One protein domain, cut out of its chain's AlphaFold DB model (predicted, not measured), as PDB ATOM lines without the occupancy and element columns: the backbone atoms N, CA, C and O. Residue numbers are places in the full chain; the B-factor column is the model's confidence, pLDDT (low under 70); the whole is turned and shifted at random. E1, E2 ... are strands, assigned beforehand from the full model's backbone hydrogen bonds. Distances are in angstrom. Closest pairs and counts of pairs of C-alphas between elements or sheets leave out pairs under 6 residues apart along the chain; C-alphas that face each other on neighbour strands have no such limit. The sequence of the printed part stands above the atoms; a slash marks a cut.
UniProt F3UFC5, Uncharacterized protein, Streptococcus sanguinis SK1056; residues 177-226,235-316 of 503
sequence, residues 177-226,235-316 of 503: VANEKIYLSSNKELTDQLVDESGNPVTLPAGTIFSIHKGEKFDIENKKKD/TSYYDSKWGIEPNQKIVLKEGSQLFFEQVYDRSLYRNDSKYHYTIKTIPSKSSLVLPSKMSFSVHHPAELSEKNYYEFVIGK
ATOM      1  N   VAL A 177      88.061 200.436 210.112       84.19
ATOM      2  CA  VAL A 177      88.014 200.934 211.490       84.19
ATOM      3  C   VAL A 177      87.566 199.809 212.411       84.19
ATOM      4  O   VAL A 177      86.505 199.224 212.198       84.19
ATOM      5  N   ALA A 178      88.340 199.512 213.451       86.44
ATOM      6  CA  ALA A 178      87.984 198.481 214.422       86.44
ATOM      7  C   ALA A 178      86.648 198.819 215.120       86.44
ATOM      8  O   ALA A 178      86.500 199.900 215.693       86.44
ATOM      9  N   ASN A 179      85.663 197.914 215.093       86.81
ATOM     10  CA  ASN A 179      84.375 198.107 215.780       86.81
ATOM     11  C   ASN A 179      84.401 197.588 217.229       86.81
ATOM     12  O   ASN A 179      83.500 197.879 218.024       86.81
ATOM     13  N   GLU A 180      85.446 196.855 217.583       88.00
ATOM     14  CA  GLU A 180      85.718 196.321 218.911       88.00
ATOM     15  C   GLU A 180      87.229 196.234 219.156       88.00
ATOM     16  O   GLU A 180      88.025 196.640 218.309       88.00
ATOM     17  N   LYS A 181      87.632 195.767 220.342       90.62
ATOM     18  CA  LYS A 181      89.045 195.564 220.673       90.62
ATOM     19  C   LYS A 181      89.570 194.365 219.880       90.62
ATOM     20  O   LYS A 181      89.063 193.262 220.057       90.62
ATOM     21  N   ILE A 182      90.590 194.579 219.052       90.06
ATOM     22  CA  ILE A 182      91.198 193.523 218.233       90.06
ATOM     23  C   ILE A 182      92.544 193.160 218.847       90.06
ATOM     24  O   ILE A 182      93.401 194.028 219.022       90.06
ATOM     25  N   TYR A 183      92.722 191.884 219.179       92.00
ATOM     26  CA  TYR A 183      93.995 191.362 219.662       92.00
ATOM     27  C   TYR A 183      94.905 191.038 218.484       92.00
ATOM     28  O   TYR A 183      94.466 190.524 217.455       92.00
ATOM     29  N   LEU A 184      96.185 191.344 218.638       92.38
ATOM     30  CA  LEU A 184      97.196 191.265 217.596       92.38
ATOM     31  C   LEU A 184      98.424 190.536 218.128       92.38
ATOM     32  O   LEU A 184      98.790 190.705 219.287       92.38
ATOM     33  N   SER A 185      99.094 189.772 217.277       91.25
ATOM     34  CA  SER A 185     100.393 189.170 217.565       91.25
ATOM     35  C   SER A 185     101.461 189.750 216.645       91.25
ATOM     36  O   SER A 185     101.243 189.877 215.434       91.25
ATOM     37  N   SER A 186     102.630 190.079 217.197       88.38
ATOM     38  CA  SER A 186     103.767 190.537 216.396       88.38
ATOM     39  C   SER A 186     104.253 189.446 215.437       88.38
ATOM     40  O   SER A 186     104.514 188.311 215.831       88.38
ATOM     41  N   ASN A 187     104.407 189.797 214.159       83.81
ATOM     42  CA  ASN A 187     104.908 188.878 213.127       83.81
ATOM     43  C   ASN A 187     106.436 188.741 213.138       83.81
ATOM     44  O   ASN A 187     106.990 187.820 212.540       83.81
ATOM     45  N   LYS A 188     107.118 189.707 213.754       84.69
ATOM     46  CA  LYS A 188     108.571 189.806 213.857       84.69
ATOM     47  C   LYS A 188     108.938 190.281 215.254       84.69
ATOM     48  O   LYS A 188     108.103 190.827 215.974       84.69
ATOM     49  N   GLU A 189     110.198 190.078 215.596       82.75
ATOM     50  CA  GLU A 189     110.811 190.685 216.765       82.75
ATOM     51  C   GLU A 189     110.769 192.218 216.663       82.75
ATOM     52  O   GLU A 189     111.015 192.780 215.592       82.75
ATOM     53  N   LEU A 190     110.429 192.890 217.765       76.31
ATOM     54  CA  LEU A 190     110.396 194.351 217.848       76.31
ATOM     55  C   LEU A 190     111.582 194.814 218.695       76.31
ATOM     56  O   LEU A 190     111.575 194.646 219.915       76.31
ATOM     57  N   THR A 191     112.610 195.355 218.043       69.50
ATOM     58  CA  THR A 191     113.803 195.911 218.699       69.50
ATOM     59  C   THR A 191     113.580 197.370 219.095       69.50
ATOM     60  O   THR A 191     112.738 198.060 218.519       69.50
ATOM     61  N   ASP A 192     114.345 197.845 220.078       60.34
ATOM     62  CA  ASP A 192     114.503 199.274 220.410       60.34
ATOM     63  C   ASP A 192     113.242 200.003 220.916       60.34
ATOM     64  O   ASP A 192     113.193 201.231 220.948       60.34
ATOM     65  N   GLN A 193     112.218 199.261 221.343       62.50
ATOM     66  CA  GLN A 193     110.966 199.830 221.863       62.50
ATOM     67  C   GLN A 193     110.850 199.780 223.390       62.50
ATOM     68  O   GLN A 193     110.067 200.521 223.982       62.50
ATOM     69  N   LEU A 194     111.648 198.925 224.028       62.81
ATOM     70  CA  LEU A 194     111.816 198.823 225.474       62.81
ATOM     71  C   LEU A 194     113.312 198.803 225.786       62.81
ATOM     72  O   LEU A 194     114.120 198.459 224.926       62.81
ATOM     73  N   VAL A 195     113.680 199.137 227.017       58.69
ATOM     74  CA  VAL A 195     115.061 199.033 227.506       58.69
ATOM     75  C   VAL A 195     115.115 198.124 228.733       58.69
ATOM     76  O   VAL A 195     114.112 197.940 229.428       58.69
ATOM     77  N   ASP A 196     116.256 197.480 228.958       60.56
ATOM     78  CA  ASP A 196     116.515 196.683 230.156       60.56
ATOM     79  C   ASP A 196     116.910 197.578 231.345       60.56
ATOM     80  O   ASP A 196     116.995 198.804 231.245       60.56
ATOM     81  N   GLU A 197     117.150 196.966 232.506       55.62
ATOM     82  CA  GLU A 197     117.579 197.677 233.719       55.62
ATOM     83  C   GLU A 197     118.919 198.412 233.556       55.62
ATOM     84  O   GLU A 197     119.186 199.369 234.282       55.62
ATOM     85  N   SER A 198     119.738 197.997 232.587       56.88
ATOM     86  CA  SER A 198     121.029 198.599 232.249       56.88
ATOM     87  C   SER A 198     120.920 199.672 231.155       56.88
ATOM     88  O   SER A 198     121.927 200.276 230.795       56.88
ATOM     89  N   GLY A 199     119.710 199.943 230.647       56.34
ATOM     90  CA  GLY A 199     119.456 200.910 229.581       56.34
ATOM     91  C   GLY A 199     119.746 200.388 228.171       56.34
ATOM     92  O   GLY A 199     119.701 201.173 227.224       56.34
ATOM     93  N   ASN A 200     120.022 199.092 228.002       60.62
ATOM     94  CA  ASN A 200     120.214 198.500 226.683       60.62
ATOM     95  C   ASN A 200     118.857 198.236 226.020       60.62
ATOM     96  O   ASN A 200     117.919 197.814 226.703       60.62
ATOM     97  N   PRO A 201     118.730 198.440 224.701       64.00
ATOM     98  CA  PRO A 201     117.508 198.119 223.982       64.00
ATOM     99  C   PRO A 201     117.169 196.632 224.102       64.00
ATOM    100  O   PRO A 201     118.021 195.753 223.976       64.00
ATOM    101  N   VAL A 202     115.891 196.360 224.341       67.75
ATOM    102  CA  VAL A 202     115.332 195.019 224.482       67.75
ATOM    103  C   VAL A 202     114.496 194.697 223.263       67.75
ATOM    104  O   VAL A 202     113.620 195.462 222.858       67.75
ATOM    105  N   THR A 203     114.714 193.493 222.755       75.00
ATOM    106  CA  THR A 203     113.911 192.904 221.696       75.00
ATOM    107  C   THR A 203     112.702 192.183 222.285       75.00
ATOM    108  O   THR A 203     112.854 191.226 223.049       75.00
ATOM    109  N   LEU A 204     111.493 192.620 221.934       79.06
ATOM    110  CA  LEU A 204     110.280 191.841 222.181       79.06
ATOM    111  C   LEU A 204     110.220 190.685 221.172       79.06
ATOM    112  O   LEU A 204     110.363 190.937 219.971       79.06
ATOM    113  N   PRO A 205     109.997 189.436 221.618       80.94
ATOM    114  CA  PRO A 205     109.962 188.291 220.721       80.94
ATOM    115  C   PRO A 205     108.784 188.380 219.739       80.94
ATOM    116  O   PRO A 205     107.750 189.006 220.013       80.94
ATOM    117  N   ALA A 206     108.920 187.713 218.592       84.12
ATOM    118  CA  ALA A 206     107.782 187.460 217.715       84.12
ATOM    119  C   ALA A 206     106.682 186.691 218.478       84.12
ATOM    120  O   ALA A 206     106.974 185.862 219.338       84.12
ATOM    121  N   GLY A 207     105.415 186.976 218.176       82.75
ATOM    122  CA  GLY A 207     104.263 186.418 218.889       82.75
ATOM    123  C   GLY A 207     103.847 187.194 220.144       82.75
ATOM    124  O   GLY A 207     102.921 186.773 220.832       82.75
ATOM    125  N   THR A 208     104.477 188.338 220.432       86.00
ATOM    126  CA  THR A 208     104.050 189.235 221.517       86.00
ATOM    127  C   THR A 208     102.624 189.728 221.264       86.00
ATOM    128  O   THR A 208     102.315 190.172 220.154       86.00
ATOM    129  N   ILE A 209     101.769 189.648 222.290       88.50
ATOM    130  CA  ILE A 209     100.344 189.983 222.191       88.50
ATOM    131  C   ILE A 209     100.115 191.457 222.530       88.50
ATOM    132  O   ILE A 209     100.440 191.934 223.620       88.50
ATOM    133  N   PHE A 210      99.478 192.141 221.593       90.62
ATOM    134  CA  PHE A 210      99.008 193.510 221.707       90.62
ATOM    135  C   PHE A 210      97.504 193.576 221.465       90.62
ATOM    136  O   PHE A 210      96.873 192.604 221.041       90.62
ATOM    137  N   SER A 211      96.929 194.752 221.664       91.25
ATOM    138  CA  SER A 211      95.609 195.067 221.144       91.25
ATOM    139  C   SER A 211      95.539 196.470 220.557       91.25
ATOM    140  O   SER A 211      96.325 197.356 220.900       91.25
ATOM    141  N   ILE A 212      94.568 196.658 219.669       91.94
ATOM    142  CA  ILE A 212      94.079 197.974 219.264       91.94
ATOM    143  C   ILE A 212      92.678 198.177 219.831       91.94
ATOM    144  O   ILE A 212      91.881 197.238 219.931       91.94
ATOM    145  N   HIS A 213      92.371 199.408 220.223       89.00
ATOM    146  CA  HIS A 213      91.040 199.750 220.705       89.00
ATOM    147  C   HIS A 213      90.039 199.899 219.556       89.00
ATOM    148  O   HIS A 213      90.392 200.126 218.398       89.00
ATOM    149  N   LYS A 214      88.755 199.834 219.914       87.44
ATOM    150  CA  LYS A 214      87.665 200.252 219.035       87.44
ATOM    151  C   LYS A 214      87.932 201.672 218.518       87.44
ATOM    152  O   LYS A 214      88.201 202.571 219.310       87.44
ATOM    153  N   GLY A 215      87.788 201.872 217.212       80.88
ATOM    154  CA  GLY A 215      88.015 203.147 216.533       80.88
ATOM    155  C   GLY A 215      89.392 203.284 215.880       80.88
ATOM    156  O   GLY A 215      89.576 204.199 215.079       80.88
ATOM    157  N   GLU A 216      90.337 202.380 216.162       86.06
ATOM    158  CA  GLU A 216      91.648 202.389 215.507       86.06
ATOM    159  C   GLU A 216      91.551 202.016 214.024       86.06
ATOM    160  O   GLU A 216      90.789 201.125 213.628       86.06
ATOM    161  N   LYS A 217      92.332 202.723 213.200       86.81
ATOM    162  CA  LYS A 217      92.363 202.551 211.740       86.81
ATOM    163  C   LYS A 217      93.443 201.543 211.357       86.81
ATOM    164  O   LYS A 217      94.579 201.654 211.811       86.81
ATOM    165  N   PHE A 218      93.130 200.619 210.455       86.31
ATOM    166  CA  PHE A 218      94.092 199.631 209.962       86.31
ATOM    167  C   PHE A 218      93.906 199.336 208.467       86.31
ATOM    168  O   PHE A 218      92.904 199.708 207.866       86.31
ATOM    169  N   ASP A 219      94.894 198.678 207.862       84.44
ATOM    170  CA  ASP A 219      94.831 198.109 206.510       84.44
ATOM    171  C   ASP A 219      94.919 196.572 206.591       84.44
ATOM    172  O   ASP A 219      95.414 196.042 207.578       84.44
ATOM    173  N   ILE A 220      94.498 195.834 205.559       81.38
ATOM    174  CA  ILE A 220      94.682 194.369 205.474       81.38
ATOM    175  C   ILE A 220      95.814 194.066 204.475       81.38
ATOM    176  O   ILE A 220      95.823 194.584 203.353       81.38
ATOM    177  N   GLU A 221      96.800 193.262 204.887       72.88
ATOM    178  CA  GLU A 221      97.942 192.853 204.058       72.88
ATOM    179  C   GLU A 221      97.451 191.954 202.908       72.88
ATOM    180  O   GLU A 221      96.608 191.086 203.111       72.88
ATOM    181  N   ASN A 222      97.970 192.149 201.691       57.88
ATOM    182  CA  ASN A 222      97.483 191.504 200.460       57.88
ATOM    183  C   ASN A 222      96.050 191.871 200.033       57.88
ATOM    184  O   ASN A 222      95.357 191.045 199.437       57.88
ATOM    185  N   LYS A 223      95.642 193.142 200.154       58.53
ATOM    186  CA  LYS A 223      94.773 193.700 199.105       58.53
ATOM    187  C   LYS A 223      95.532 193.528 197.791       58.53
ATOM    188  O   LYS A 223      96.412 194.333 197.475       58.53
ATOM    189  N   LYS A 224      95.244 192.472 197.018       42.84
ATOM    190  CA  LYS A 224      95.561 192.529 195.595       42.84
ATOM    191  C   LYS A 224      94.956 193.851 195.140       42.84
ATOM    192  O   LYS A 224      93.751 194.055 195.277       42.84
ATOM    193  N   LYS A 225      95.788 194.749 194.607       42.47
ATOM    194  CA  LYS A 225      95.333 195.796 193.687       42.47
ATOM    195  C   LYS A 225      94.832 195.113 192.411       42.47
ATOM    196  O   LYS A 225      95.284 195.428 191.312       42.47
ATOM    197  N   ASP A 226      93.974 194.107 192.550       36.41
ATOM    198  CA  ASP A 226      93.209 193.613 191.439       36.41
ATOM    199  C   ASP A 226      92.379 194.812 191.024       36.41
ATOM    200  O   ASP A 226      91.641 195.402 191.813       36.41
ATOM    201  N   THR A 235      77.674 199.328 196.356       43.97
ATOM    202  CA  THR A 235      77.037 200.219 197.355       43.97
ATOM    203  C   THR A 235      76.661 199.505 198.662       43.97
ATOM    204  O   THR A 235      76.513 200.173 199.676       43.97
ATOM    205  N   SER A 236      76.573 198.167 198.682       45.53
ATOM    206  CA  SER A 236      76.277 197.372 199.887       45.53
ATOM    207  C   SER A 236      77.490 197.068 200.785       45.53
ATOM    208  O   SER A 236      77.315 196.573 201.901       45.53
ATOM    209  N   TYR A 237      78.719 197.346 200.328       50.44
ATOM    210  CA  TYR A 237      79.943 197.055 201.093       50.44
ATOM    211  C   TYR A 237      80.398 198.196 202.000       50.44
ATOM    212  O   TYR A 237      81.175 197.982 202.930       50.44
ATOM    213  N   TYR A 238      79.908 199.399 201.729       54.03
ATOM    214  CA  TYR A 238      80.235 200.602 202.473       54.03
ATOM    215  C   TYR A 238      79.184 200.840 203.560       54.03
ATOM    216  O   TYR A 238      78.012 200.516 203.381       54.03
ATOM    217  N   ASP A 239      79.624 201.346 204.711       57.19
ATOM    218  CA  ASP A 239      78.826 201.539 205.931       57.19
ATOM    219  C   ASP A 239      78.252 200.240 206.545       57.19
ATOM    220  O   ASP A 239      77.431 200.280 207.466       57.19
ATOM    221  N   SER A 240      78.732 199.074 206.098       62.00
ATOM    222  CA  SER A 240      78.419 197.767 206.678       62.00
ATOM    223  C   SER A 240      79.489 197.292 207.669       62.00
ATOM    224  O   SER A 240      80.646 197.728 207.664       62.00
ATOM    225  N   LYS A 241      79.067 196.410 208.581       75.94
ATOM    226  CA  LYS A 241      79.944 195.729 209.539       75.94
ATOM    227  C   LYS A 241      80.490 194.452 208.912       75.94
ATOM    228  O   LYS A 241      79.723 193.661 208.368       75.94
ATOM    229  N   TRP A 242      81.789 194.245 209.054       79.50
ATOM    230  CA  TRP A 242      82.533 193.125 208.486       79.50
ATOM    231  C   TRP A 242      83.297 192.374 209.571       79.50
ATOM    232  O   TRP A 242      83.609 192.940 210.616       79.50
ATOM    233  N   GLY A 243      83.584 191.095 209.324       83.88
ATOM    234  CA  GLY A 243      84.391 190.252 210.202       83.88
ATOM    235  C   GLY A 243      85.817 190.103 209.678       83.88
ATOM    236  O   GLY A 243      85.999 189.819 208.495       83.88
ATOM    237  N   ILE A 244      86.819 190.281 210.539       84.81
ATOM    238  CA  ILE A 244      88.218 189.937 210.272       84.81
ATOM    239  C   ILE A 244      88.579 188.657 211.028       84.81
ATOM    240  O   ILE A 244      88.362 188.551 212.236       84.81
ATOM    241  N   GLU A 245      89.095 187.666 210.308       86.06
ATOM    242  CA  GLU A 245      89.376 186.343 210.871       86.06
ATOM    243  C   GLU A 245      90.740 186.308 211.589       86.06
ATOM    244  O   GLU A 245      91.665 187.043 211.220       86.06
ATOM    245  N   PRO A 246      90.917 185.416 212.581       84.12
ATOM    246  CA  PRO A 246      92.216 185.126 213.173       84.12
ATOM    247  C   PRO A 246      93.262 184.746 212.115       84.12
ATOM    248  O   PRO A 246      92.951 184.146 211.090       84.12
ATOM    249  N   ASN A 247      94.527 185.067 212.382       84.00
ATOM    250  CA  ASN A 247      95.688 184.873 211.500       84.00
ATOM    251  C   ASN A 247      95.726 185.743 210.236       84.00
ATOM    252  O   ASN A 247      96.780 185.804 209.592       84.00
ATOM    253  N   GLN A 248      94.650 186.462 209.895       86.50
ATOM    254  CA  GLN A 248      94.722 187.488 208.858       86.50
ATOM    255  C   GLN A 248      95.719 188.570 209.279       86.50
ATOM    256  O   GLN A 248      95.844 188.911 210.456       86.50
ATOM    257  N   LYS A 249      96.481 189.081 208.313       88.56
ATOM    258  CA  LYS A 249      97.499 190.095 208.579       88.56
ATOM    259  C   LYS A 249      96.913 191.477 208.370       88.56
ATOM    260  O   LYS A 249      96.439 191.788 207.278       88.56
ATOM    261  N   ILE A 250      96.993 192.308 209.397       88.12
ATOM    262  CA  ILE A 250      96.677 193.727 209.304       88.12
ATOM    263  C   ILE A 250      97.949 194.558 209.314       88.12
ATOM    264  O   ILE A 250      98.982 194.145 209.837       88.12
ATOM    265  N   VAL A 251      97.868 195.750 208.746       88.56
ATOM    266  CA  VAL A 251      98.956 196.709 208.699       88.56
ATOM    267  C   VAL A 251      98.521 197.984 209.402       88.56
ATOM    268  O   VAL A 251      97.508 198.587 209.053       88.56
ATOM    269  N   LEU A 252      99.311 198.394 210.386       88.25
ATOM    270  CA  LEU A 252      99.109 199.622 211.141       88.25
ATOM    271  C   LEU A 252     100.069 200.695 210.638       88.25
ATOM    272  O   LEU A 252     101.201 200.403 210.239       88.25
ATOM    273  N   LYS A 253      99.600 201.942 210.616       86.81
ATOM    274  CA  LYS A 253     100.389 203.092 210.158       86.81
ATOM    275  C   LYS A 253     101.332 203.564 211.266       86.81
ATOM    276  O   LYS A 253     101.124 203.275 212.446       86.81
ATOM    277  N   GLU A 254     102.354 204.314 210.876       84.31
ATOM    278  CA  GLU A 254     103.189 205.064 211.816       84.31
ATOM    279  C   GLU A 254     102.316 205.937 212.736       84.31
ATOM    280  O   GLU A 254     101.325 206.517 212.288       84.31
ATOM    281  N   GLY A 255     102.655 205.987 214.023       82.75
ATOM    282  CA  GLY A 255     101.911 206.724 215.043       82.75
ATOM    283  C   GLY A 255     100.722 205.981 215.665       82.75
ATOM    284  O   GLY A 255     100.166 206.480 216.642       82.75
ATOM    285  N   SER A 256     100.338 204.800 215.160       85.31
ATOM    286  CA  SER A 256      99.246 204.008 215.760       85.31
ATOM    287  C   SER A 256      99.628 203.520 217.164       85.31
ATOM    288  O   SER A 256     100.793 203.185 217.408       85.31
ATOM    289  N   GLN A 257      98.653 203.459 218.074       88.50
ATOM    290  CA  GLN A 257      98.856 203.001 219.450       88.50
ATOM    291  C   GLN A 257      98.553 201.505 219.591       88.50
ATOM    292  O   GLN A 257      97.467 201.040 219.257       88.50
ATOM    293  N   LEU A 258      99.518 200.758 220.123       87.62
ATOM    294  CA  LEU A 258      99.403 199.341 220.453       87.62
ATOM    295  C   LEU A 258      99.408 199.160 221.962       87.62
ATOM    296  O   LEU A 258     100.376 199.523 222.621       87.62
ATOM    297  N   PHE A 259      98.363 198.564 222.516       88.69
ATOM    298  CA  PHE A 259      98.257 198.341 223.954       88.69
ATOM    299  C   PHE A 259      98.848 196.988 224.326       88.69
ATOM    300  O   PHE A 259      98.559 195.977 223.689       88.69
ATOM    301  N   PHE A 260      99.688 196.966 225.358       85.75
ATOM    302  CA  PHE A 260     100.233 195.723 225.895       85.75
ATOM    303  C   PHE A 260      99.123 194.929 226.583       85.75
ATOM    304  O   PHE A 260      98.376 195.486 227.382       85.75
ATOM    305  N   GLU A 261      99.038 193.625 226.325       85.75
ATOM    306  CA  GLU A 261      98.088 192.730 227.012       85.75
ATOM    307  C   GLU A 261      98.753 191.871 228.094       85.75
ATOM    308  O   GLU A 261      98.078 191.186 228.857       85.75
ATOM    309  N   GLN A 262     100.077 191.950 228.204       79.81
ATOM    310  CA  GLN A 262     100.870 191.252 229.209       79.81
ATOM    311  C   GLN A 262     101.640 192.257 230.072       79.81
ATOM    312  O   GLN A 262     101.967 193.367 229.635       79.81
ATOM    313  N   VAL A 263     101.903 191.863 231.320       74.06
ATOM    314  CA  VAL A 263     102.753 192.629 232.235       74.06
ATOM    315  C   VAL A 263     104.208 192.366 231.868       74.06
ATOM    316  O   VAL A 263     104.690 191.238 231.947       74.06
ATOM    317  N   TYR A 264     104.908 193.428 231.503       69.81
ATOM    318  CA  TYR A 264     106.345 193.463 231.322       69.81
ATOM    319  C   TYR A 264     106.913 194.338 232.435       69.81
ATOM    320  O   TYR A 264     106.719 195.554 232.468       69.81
ATOM    321  N   ASP A 265     107.589 193.692 233.378       57.81
ATOM    322  CA  ASP A 265     108.252 194.343 234.503       57.81
ATOM    323  C   ASP A 265     109.607 194.896 234.044       57.81
ATOM    324  O   ASP A 265     110.585 194.152 234.093       57.81
ATOM    325  N   ARG A 266     109.696 196.143 233.538       58.88
ATOM    326  CA  ARG A 266     110.988 196.708 233.076       58.88
ATOM    327  C   ARG A 266     111.159 198.210 233.323       58.88
ATOM    328  O   ARG A 266     110.209 198.960 233.497       58.88
ATOM    329  N   SER A 267     112.406 198.660 233.385       52.91
ATOM    330  CA  SER A 267     112.765 200.062 233.630       52.91
ATOM    331  C   SER A 267     112.707 200.873 232.335       52.91
ATOM    332  O   SER A 267     113.207 200.421 231.316       52.91
ATOM    333  N   LEU A 268     112.099 202.066 232.346       46.09
ATOM    334  CA  LEU A 268     112.096 202.969 231.183       46.09
ATOM    335  C   LEU A 268     113.194 204.030 231.345       46.09
ATOM    336  O   LEU A 268     113.252 204.717 232.366       46.09
ATOM    337  N   TYR A 269     114.036 204.199 230.322       46.72
ATOM    338  CA  TYR A 269     115.038 205.264 230.275       46.72
ATOM    339  C   TYR A 269     114.387 206.569 229.811       46.72
ATOM    340  O   TYR A 269     113.903 206.679 228.684       46.72
ATOM    341  N   ARG A 270     114.383 207.589 230.673       44.06
ATOM    342  CA  ARG A 270     114.178 208.971 230.230       44.06
ATOM    343  C   ARG A 270     115.553 209.513 229.874       44.06
ATOM    344  O   ARG A 270     116.419 209.526 230.742       44.06
ATOM    345  N   ASN A 271     115.721 209.978 228.637       45.72
ATOM    346  CA  ASN A 271     116.996 210.385 228.028       45.72
ATOM    347  C   ASN A 271     117.778 211.515 228.752       45.72
ATOM    348  O   ASN A 271     118.728 212.030 228.182       45.72
ATOM    349  N   ASP A 272     117.391 211.914 229.972       46.53
ATOM    350  CA  ASP A 272     117.873 213.129 230.637       46.53
ATOM    351  C   ASP A 272     117.890 213.098 232.186       46.53
ATOM    352  O   ASP A 272     117.959 214.148 232.826       46.53
ATOM    353  N   SER A 273     117.814 211.939 232.861       43.53
ATOM    354  CA  SER A 273     117.838 211.941 234.340       43.53
ATOM    355  C   SER A 273     118.568 210.776 235.000       43.53
ATOM    356  O   SER A 273     118.347 209.618 234.672       43.53
ATOM    357  N   LYS A 274     119.345 211.116 236.038       46.06
ATOM    358  CA  LYS A 274     120.147 210.264 236.942       46.06
ATOM    359  C   LYS A 274     119.350 209.247 237.790       46.06
ATOM    360  O   LYS A 274     119.921 208.652 238.698       46.06
ATOM    361  N   TYR A 275     118.044 209.100 237.560       45.56
ATOM    362  CA  TYR A 275     117.135 208.290 238.375       45.56
ATOM    363  C   TYR A 275     116.512 207.171 237.539       45.56
ATOM    364  O   TYR A 275     115.925 207.431 236.488       45.56
ATOM    365  N   HIS A 276     116.620 205.940 238.039       51.94
ATOM    366  CA  HIS A 276     116.042 204.744 237.434       51.94
ATOM    367  C   HIS A 276     114.645 204.506 238.012       51.94
ATOM    368  O   HIS A 276     114.500 204.320 239.220       51.94
ATOM    369  N   TYR A 277     113.619 204.504 237.160       52.59
ATOM    370  CA  TYR A 277     112.274 204.085 237.546       52.59
ATOM    371  C   TYR A 277     111.946 202.765 236.851       52.59
ATOM    372  O   TYR A 277     111.887 202.696 235.621       52.59
ATOM    373  N   THR A 278     111.713 201.719 237.642       53.72
ATOM    374  CA  THR A 278     111.137 200.461 237.158       53.72
ATOM    375  C   THR A 278     109.639 200.669 236.962       53.72
ATOM    376  O   THR A 278     108.919 200.911 237.931       53.72
ATOM    377  N   ILE A 279     109.158 200.632 235.717       59.50
ATOM    378  CA  ILE A 279     107.756 200.899 235.379       59.50
ATOM    379  C   ILE A 279     107.161 199.637 234.764       59.50
ATOM    380  O   ILE A 279     107.528 199.212 233.677       59.50
ATOM    381  N   LYS A 280     106.197 199.034 235.451       64.12
ATOM    382  CA  LYS A 280     105.497 197.858 234.932       64.12
ATOM    383  C   LYS A 280     104.510 198.280 233.850       64.12
ATOM    384  O   LYS A 280     103.764 199.245 234.056       64.12
ATOM    385  N   THR A 281     104.456 197.558 232.730       70.12
ATOM    386  CA  THR A 281     103.325 197.738 231.815       70.12
ATOM    387  C   THR A 281     102.051 197.280 232.512       70.12
ATOM    388  O   THR A 281     102.010 196.254 233.190       70.12
ATOM    389  N   ILE A 282     100.994 198.064 232.358       74.25
ATOM    390  CA  ILE A 282      99.671 197.712 232.847       74.25
ATOM    391  C   ILE A 282      98.872 197.221 231.636       74.25
ATOM    392  O   ILE A 282      98.685 198.007 230.698       74.25
ATOM    393  N   PRO A 283      98.402 195.958 231.633       79.62
ATOM    394  CA  PRO A 283      97.611 195.408 230.544       79.62
ATOM    395  C   PRO A 283      96.452 196.326 230.154       79.62
ATOM    396  O   PRO A 283      95.787 196.902 231.020       79.62
ATOM    397  N   SER A 284      96.236 196.496 228.850       76.75
ATOM    398  CA  SER A 284      95.247 197.399 228.251       76.75
ATOM    399  C   SER A 284      95.396 198.896 228.588       76.75
ATOM    400  O   SER A 284      94.551 199.682 228.172       76.75
ATOM    401  N   LYS A 285      96.424 199.324 229.338       80.31
ATOM    402  CA  LYS A 285      96.643 200.742 229.701       80.31
ATOM    403  C   LYS A 285      97.982 201.289 229.229       80.31
ATOM    404  O   LYS A 285      98.077 202.467 228.901       80.31
ATOM    405  N   SER A 286      99.019 200.461 229.217       79.62
ATOM    406  CA  SER A 286     100.314 200.835 228.658       79.62
ATOM    407  C   SER A 286     100.289 200.652 227.149       79.62
ATOM    408  O   SER A 286      99.938 199.575 226.668       79.62
ATOM    409  N   SER A 287     100.686 201.692 226.418       82.69
ATOM    410  CA  SER A 287     100.710 201.696 224.959       82.69
ATOM    411  C   SER A 287     102.108 201.935 224.406       82.69
ATOM    412  O   SER A 287     102.865 202.754 224.926       82.69
ATOM    413  N   LEU A 288     102.390 201.290 223.290       83.00
ATOM    414  CA  LEU A 288     103.503 201.553 222.402       83.00
ATOM    415  C   LEU A 288     103.005 202.375 221.206       83.00
ATOM    416  O   LEU A 288     101.998 202.026 220.594       83.00
ATOM    417  N   VAL A 289     103.729 203.431 220.842       83.75
ATOM    418  CA  VAL A 289     103.476 204.173 219.599       83.75
ATOM    419  C   VAL A 289     104.370 203.610 218.503       83.75
ATOM    420  O   VAL A 289     105.586 203.529 218.676       83.75
ATOM    421  N   LEU A 290     103.777 203.219 217.377       81.56
ATOM    422  CA  LEU A 290     104.531 202.639 216.272       81.56
ATOM    423  C   LEU A 290     105.439 203.675 215.590       81.56
ATOM    424  O   LEU A 290     104.932 204.693 215.117       81.56
ATOM    425  N   PRO A 291     106.753 203.407 215.458       77.50
ATOM    426  CA  PRO A 291     107.695 204.328 214.815       77.50
ATOM    427  C   PRO A 291     107.637 204.272 213.283       77.50
ATOM    428  O   PRO A 291     108.216 205.115 212.611       77.50
ATOM    429  N   SER A 292     106.990 203.256 212.714       82.75
ATOM    430  CA  SER A 292     106.833 203.085 211.272       82.75
ATOM    431  C   SER A 292     105.664 202.149 210.967       82.75
ATOM    432  O   SER A 292     105.073 201.540 211.864       82.75
ATOM    433  N   LYS A 293     105.310 202.033 209.684       85.94
ATOM    434  CA  LYS A 293     104.279 201.102 209.214       85.94
ATOM    435  C   LYS A 293     104.715 199.650 209.465       85.94
ATOM    436  O   LYS A 293     105.731 199.215 208.927       85.94
ATOM    437  N   MET A 294     103.923 198.891 210.222       87.94
ATOM    438  CA  MET A 294     104.230 197.504 210.606       87.94
ATOM    439  C   MET A 294     103.010 196.591 210.451       87.94
ATOM    440  O   MET A 294     101.875 197.053 210.571       87.94
ATOM    441  N   SER A 295     103.243 195.301 210.176       89.50
ATOM    442  CA  SER A 295     102.175 194.305 210.063       89.50
ATOM    443  C   SER A 295     102.112 193.353 211.253       89.50
ATOM    444  O   SER A 295     103.133 192.938 211.805       89.50
ATOM    445  N   PHE A 296     100.886 192.994 211.612       91.25
ATOM    446  CA  PHE A 296     100.539 192.147 212.746       91.25
ATOM    447  C   PHE A 296      99.533 191.096 212.298       91.25
ATOM    448  O   PHE A 296      98.701 191.362 211.431       91.25
ATOM    449  N   SER A 297      99.597 189.904 212.876       91.50
ATOM    450  CA  SER A 297      98.558 188.892 212.685       91.50
ATOM    451  C   SER A 297      97.450 189.091 213.711       91.50
ATOM    452  O   SER A 297      97.725 189.369 214.875       91.50
ATOM    453  N   VAL A 298      96.195 188.950 213.289       89.94
ATOM    454  CA  VAL A 298      95.045 188.969 214.196       89.94
ATOM    455  C   VAL A 298      95.140 187.764 215.124       89.94
ATOM    456  O   VAL A 298      95.136 186.617 214.676       89.94
ATOM    457  N   HIS A 299      95.247 188.031 216.420       88.75
ATOM    458  CA  HIS A 299      95.334 187.020 217.458       88.75
ATOM    459  C   HIS A 299      93.953 186.772 218.061       88.75
ATOM    460  O   HIS A 299      93.174 187.699 218.286       88.75
ATOM    461  N   HIS A 300      93.649 185.515 218.355       82.12
ATOM    462  CA  HIS A 300      92.419 185.140 219.032       82.12
ATOM    463  C   HIS A 300      92.770 184.485 220.368       82.12
ATOM    464  O   HIS A 300      93.265 183.354 220.369       82.12
ATOM    465  N   PRO A 301      92.593 185.196 221.496       74.38
ATOM    466  CA  PRO A 301      92.843 184.624 222.807       74.38
ATOM    467  C   PRO A 301      91.869 183.470 223.050       74.38
ATOM    468  O   PRO A 301      90.665 183.636 222.868       74.38
ATOM    469  N   ALA A 302      92.367 182.329 223.528       66.94
ATOM    470  CA  ALA A 302      91.544 181.152 223.829       66.94
ATOM    471  C   ALA A 302      90.437 181.416 224.877       66.94
ATOM    472  O   ALA A 302      89.504 180.632 225.008       66.94
ATOM    473  N   GLU A 303      90.544 182.521 225.618       63.81
ATOM    474  CA  GLU A 303      89.632 182.934 226.688       63.81
ATOM    475  C   GLU A 303      88.502 183.873 226.207       63.81
ATOM    476  O   GLU A 303      87.583 184.165 226.971       63.81
ATOM    477  N   LEU A 304      88.536 184.355 224.951       59.41
ATOM    478  CA  LEU A 304      87.627 185.384 224.426       59.41
ATOM    479  C   LEU A 304      86.818 184.909 223.197       59.41
ATOM    480  O   LEU A 304      87.137 185.214 222.053       59.41
ATOM    481  N   SER A 305      85.656 184.321 223.506       55.09
ATOM    482  CA  SER A 305      84.416 184.242 222.703       55.09
ATOM    483  C   SER A 305      84.181 183.050 221.760       55.09
ATOM    484  O   SER A 305      85.076 182.521 221.120       55.09
ATOM    485  N   GLU A 306      82.896 182.703 221.628       64.12
ATOM    486  CA  GLU A 306      82.310 181.748 220.672       64.12
ATOM    487  C   GLU A 306      82.403 182.205 219.196       64.12
ATOM    488  O   GLU A 306      81.976 181.480 218.295       64.12
ATOM    489  N   LYS A 307      82.907 183.420 218.924       67.75
ATOM    490  CA  LYS A 307      82.967 184.013 217.581       67.75
ATOM    491  C   LYS A 307      84.374 183.906 216.991       67.75
ATOM    492  O   LYS A 307      85.327 184.454 217.530       67.75
ATOM    493  N   ASN A 308      84.472 183.315 215.800       79.88
ATOM    494  CA  ASN A 308      85.728 183.134 215.058       79.88
ATOM    495  C   ASN A 308      86.177 184.377 214.257       79.88
ATOM    496  O   ASN A 308      86.874 184.234 213.254       79.88
ATOM    497  N   TYR A 309      85.748 185.587 214.621       84.31
ATOM    498  CA  TYR A 309      86.089 186.821 213.902       84.31
ATOM    499  C   TYR A 309      85.971 188.051 214.810       84.31
ATOM    500  O   TYR A 309      85.204 188.022 215.772       84.31
ATOM    501  N   TYR A 310      86.674 189.136 214.459       86.94
ATOM    502  CA  TYR A 310      86.460 190.460 215.050       86.94
ATOM    503  C   TYR A 310      85.686 191.391 214.120       86.94
ATOM    504  O   TYR A 310      85.874 191.362 212.907       86.94
ATOM    505  N   GLU A 311      84.846 192.260 214.666       87.12
ATOM    506  CA  GLU A 311      84.090 193.234 213.882       87.12
ATOM    507  C   GLU A 311      84.925 194.476 213.517       87.12
ATOM    508  O   GLU A 311      85.533 195.134 214.367       87.12
ATOM    509  N   PHE A 312      84.865 194.878 212.249       84.50
ATOM    510  CA  PHE A 312      85.334 196.173 211.761       84.50
ATOM    511  C   PHE A 312      84.286 196.837 210.863       84.50
ATOM    512  O   PHE A 312      83.359 196.197 210.369       84.50
ATOM    513  N   VAL A 313      84.412 198.146 210.675       80.56
ATOM    514  CA  VAL A 313      83.538 198.950 209.815       80.56
ATOM    515  C   VAL A 313      84.347 199.481 208.639       80.56
ATOM    516  O   VAL A 313      85.466 199.964 208.822       80.56
ATOM    517  N   ILE A 314      83.761 199.410 207.442       72.69
ATOM    518  CA  ILE A 314      84.250 200.088 206.235       72.69
ATOM    519  C   ILE A 314      83.410 201.350 206.070       72.69
ATOM    520  O   ILE A 314      82.386 201.345 205.391       72.69
ATOM    521  N   GLY A 315      83.789 202.410 206.777       63.00
ATOM    522  CA  GLY A 315      82.997 203.635 206.859       63.00
ATOM    523  C   GLY A 315      83.727 204.801 206.225       63.00
ATOM    524  O   GLY A 315      84.943 204.936 206.383       63.00
ATOM    525  N   LYS A 316      82.985 205.665 205.529       65.00
ATOM    526  CA  LYS A 316      83.559 206.900 204.991       65.00
ATOM    527  C   LYS A 316      84.141 207.739 206.136       65.00
ATOM    528  O   LYS A 316      83.493 207.900 207.170       65.00
TER     529      LYS A 316
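What this domain is: This is residues 177 to 226 and 235 to 316 of the 503 residues of an uncharacterized protein of Streptococcus sanguinis SK1056 (UniProt F3UFC5). The body is a strongly twisted sheet of seven short strands, curled like part of a barrel and open between its edge strands E5 and E11. Two hairpins, E2 with E3 and E9 with E10, extend the long axis at one end, and the small two-stranded sheet of E6 and E13 lies at the other. The printed part has 132 residues, with no named helix and thirteen strands, E1 to E13 in order along the chain; it is all strand by its named elements, which hold 56 residues, under half. The large sheet runs E5, E7, E12, E1, E4, E8, E11, all antiparallel. The whole is elongated, spanning 59 by 33 by 23 A, and only just compact, close to loose, with a radius of gyration of the C-alphas of 16.6 A.

Where its parts are: E1, residues 182 to 186, begins at C-alpha 182 (91.198, 193.523, 218.233) and is 13.0 A long. E2 is residues 190 to 195, 11.7 A, and E3 residues 201 to 204. E4 is residues 209 to 212 and E5 residues 217 to 220. After the cut come E6, residues 241 to 244, E7, 249 to 252, E8, 257 to 260, and E9, 265 to 268. E10 is residues 277 to 280, beginning at C-alpha 277 (112.274, 204.085, 237.546), and E11 residues 287 to 289. E12, residues 294 to 298, is 13.0 A long; E13, residues 310 to 314, is 13.2 A and ends at C-alpha 314 (84.250, 200.088, 206.235).

How they stand to each other: In the large sheet, N 184 of E1 and O 210 of E4 are 2.8 A apart, within hydrogen-bond range. On E1's other side, N 185 and O 297 of E12 are 2.8 A apart. E12 and E7 are antiparallel neighbours, with N 250 and O 296 2.8 A apart, and E7 and E5 are antiparallel neighbours too, with N 251 and O 219 2.7 A apart. E8 is staggered: residues 259 to 260 pair with E4, with N 211 and O 259 2.9 A apart, and residues 257 to 259 with E11, with N 258 and O 288 2.8 A apart. Edge strands E5 and E11 are apart. The hairpin of E2 and E3 has N 202 and O 194 at 2.8 A, and that of E9 and E10 has N 279 and O 266 at 3.0 A. The closest C-alphas of E2 and E9, Val 195 and Leu 268, are 6.1 A apart. E6 and E13 are antiparallel, with N 242 and O 312 at 2.8 A; residues 177 to 178 pair with residues 312 to 313 of E13.

The domain as a whole: The two C-alphas farthest apart, those of Thr 235 and Lys 274, are 59.4 A apart. Residues 227 to 234 are not printed, and C-alphas 226 and 235 are 18.4 A apart across the cut. The link from E12 to E13, 11 residues, is long. The mean pLDDT of the printed part is 73.9; 48 residues are under 70, among them 191 to 202 and 264 to 280.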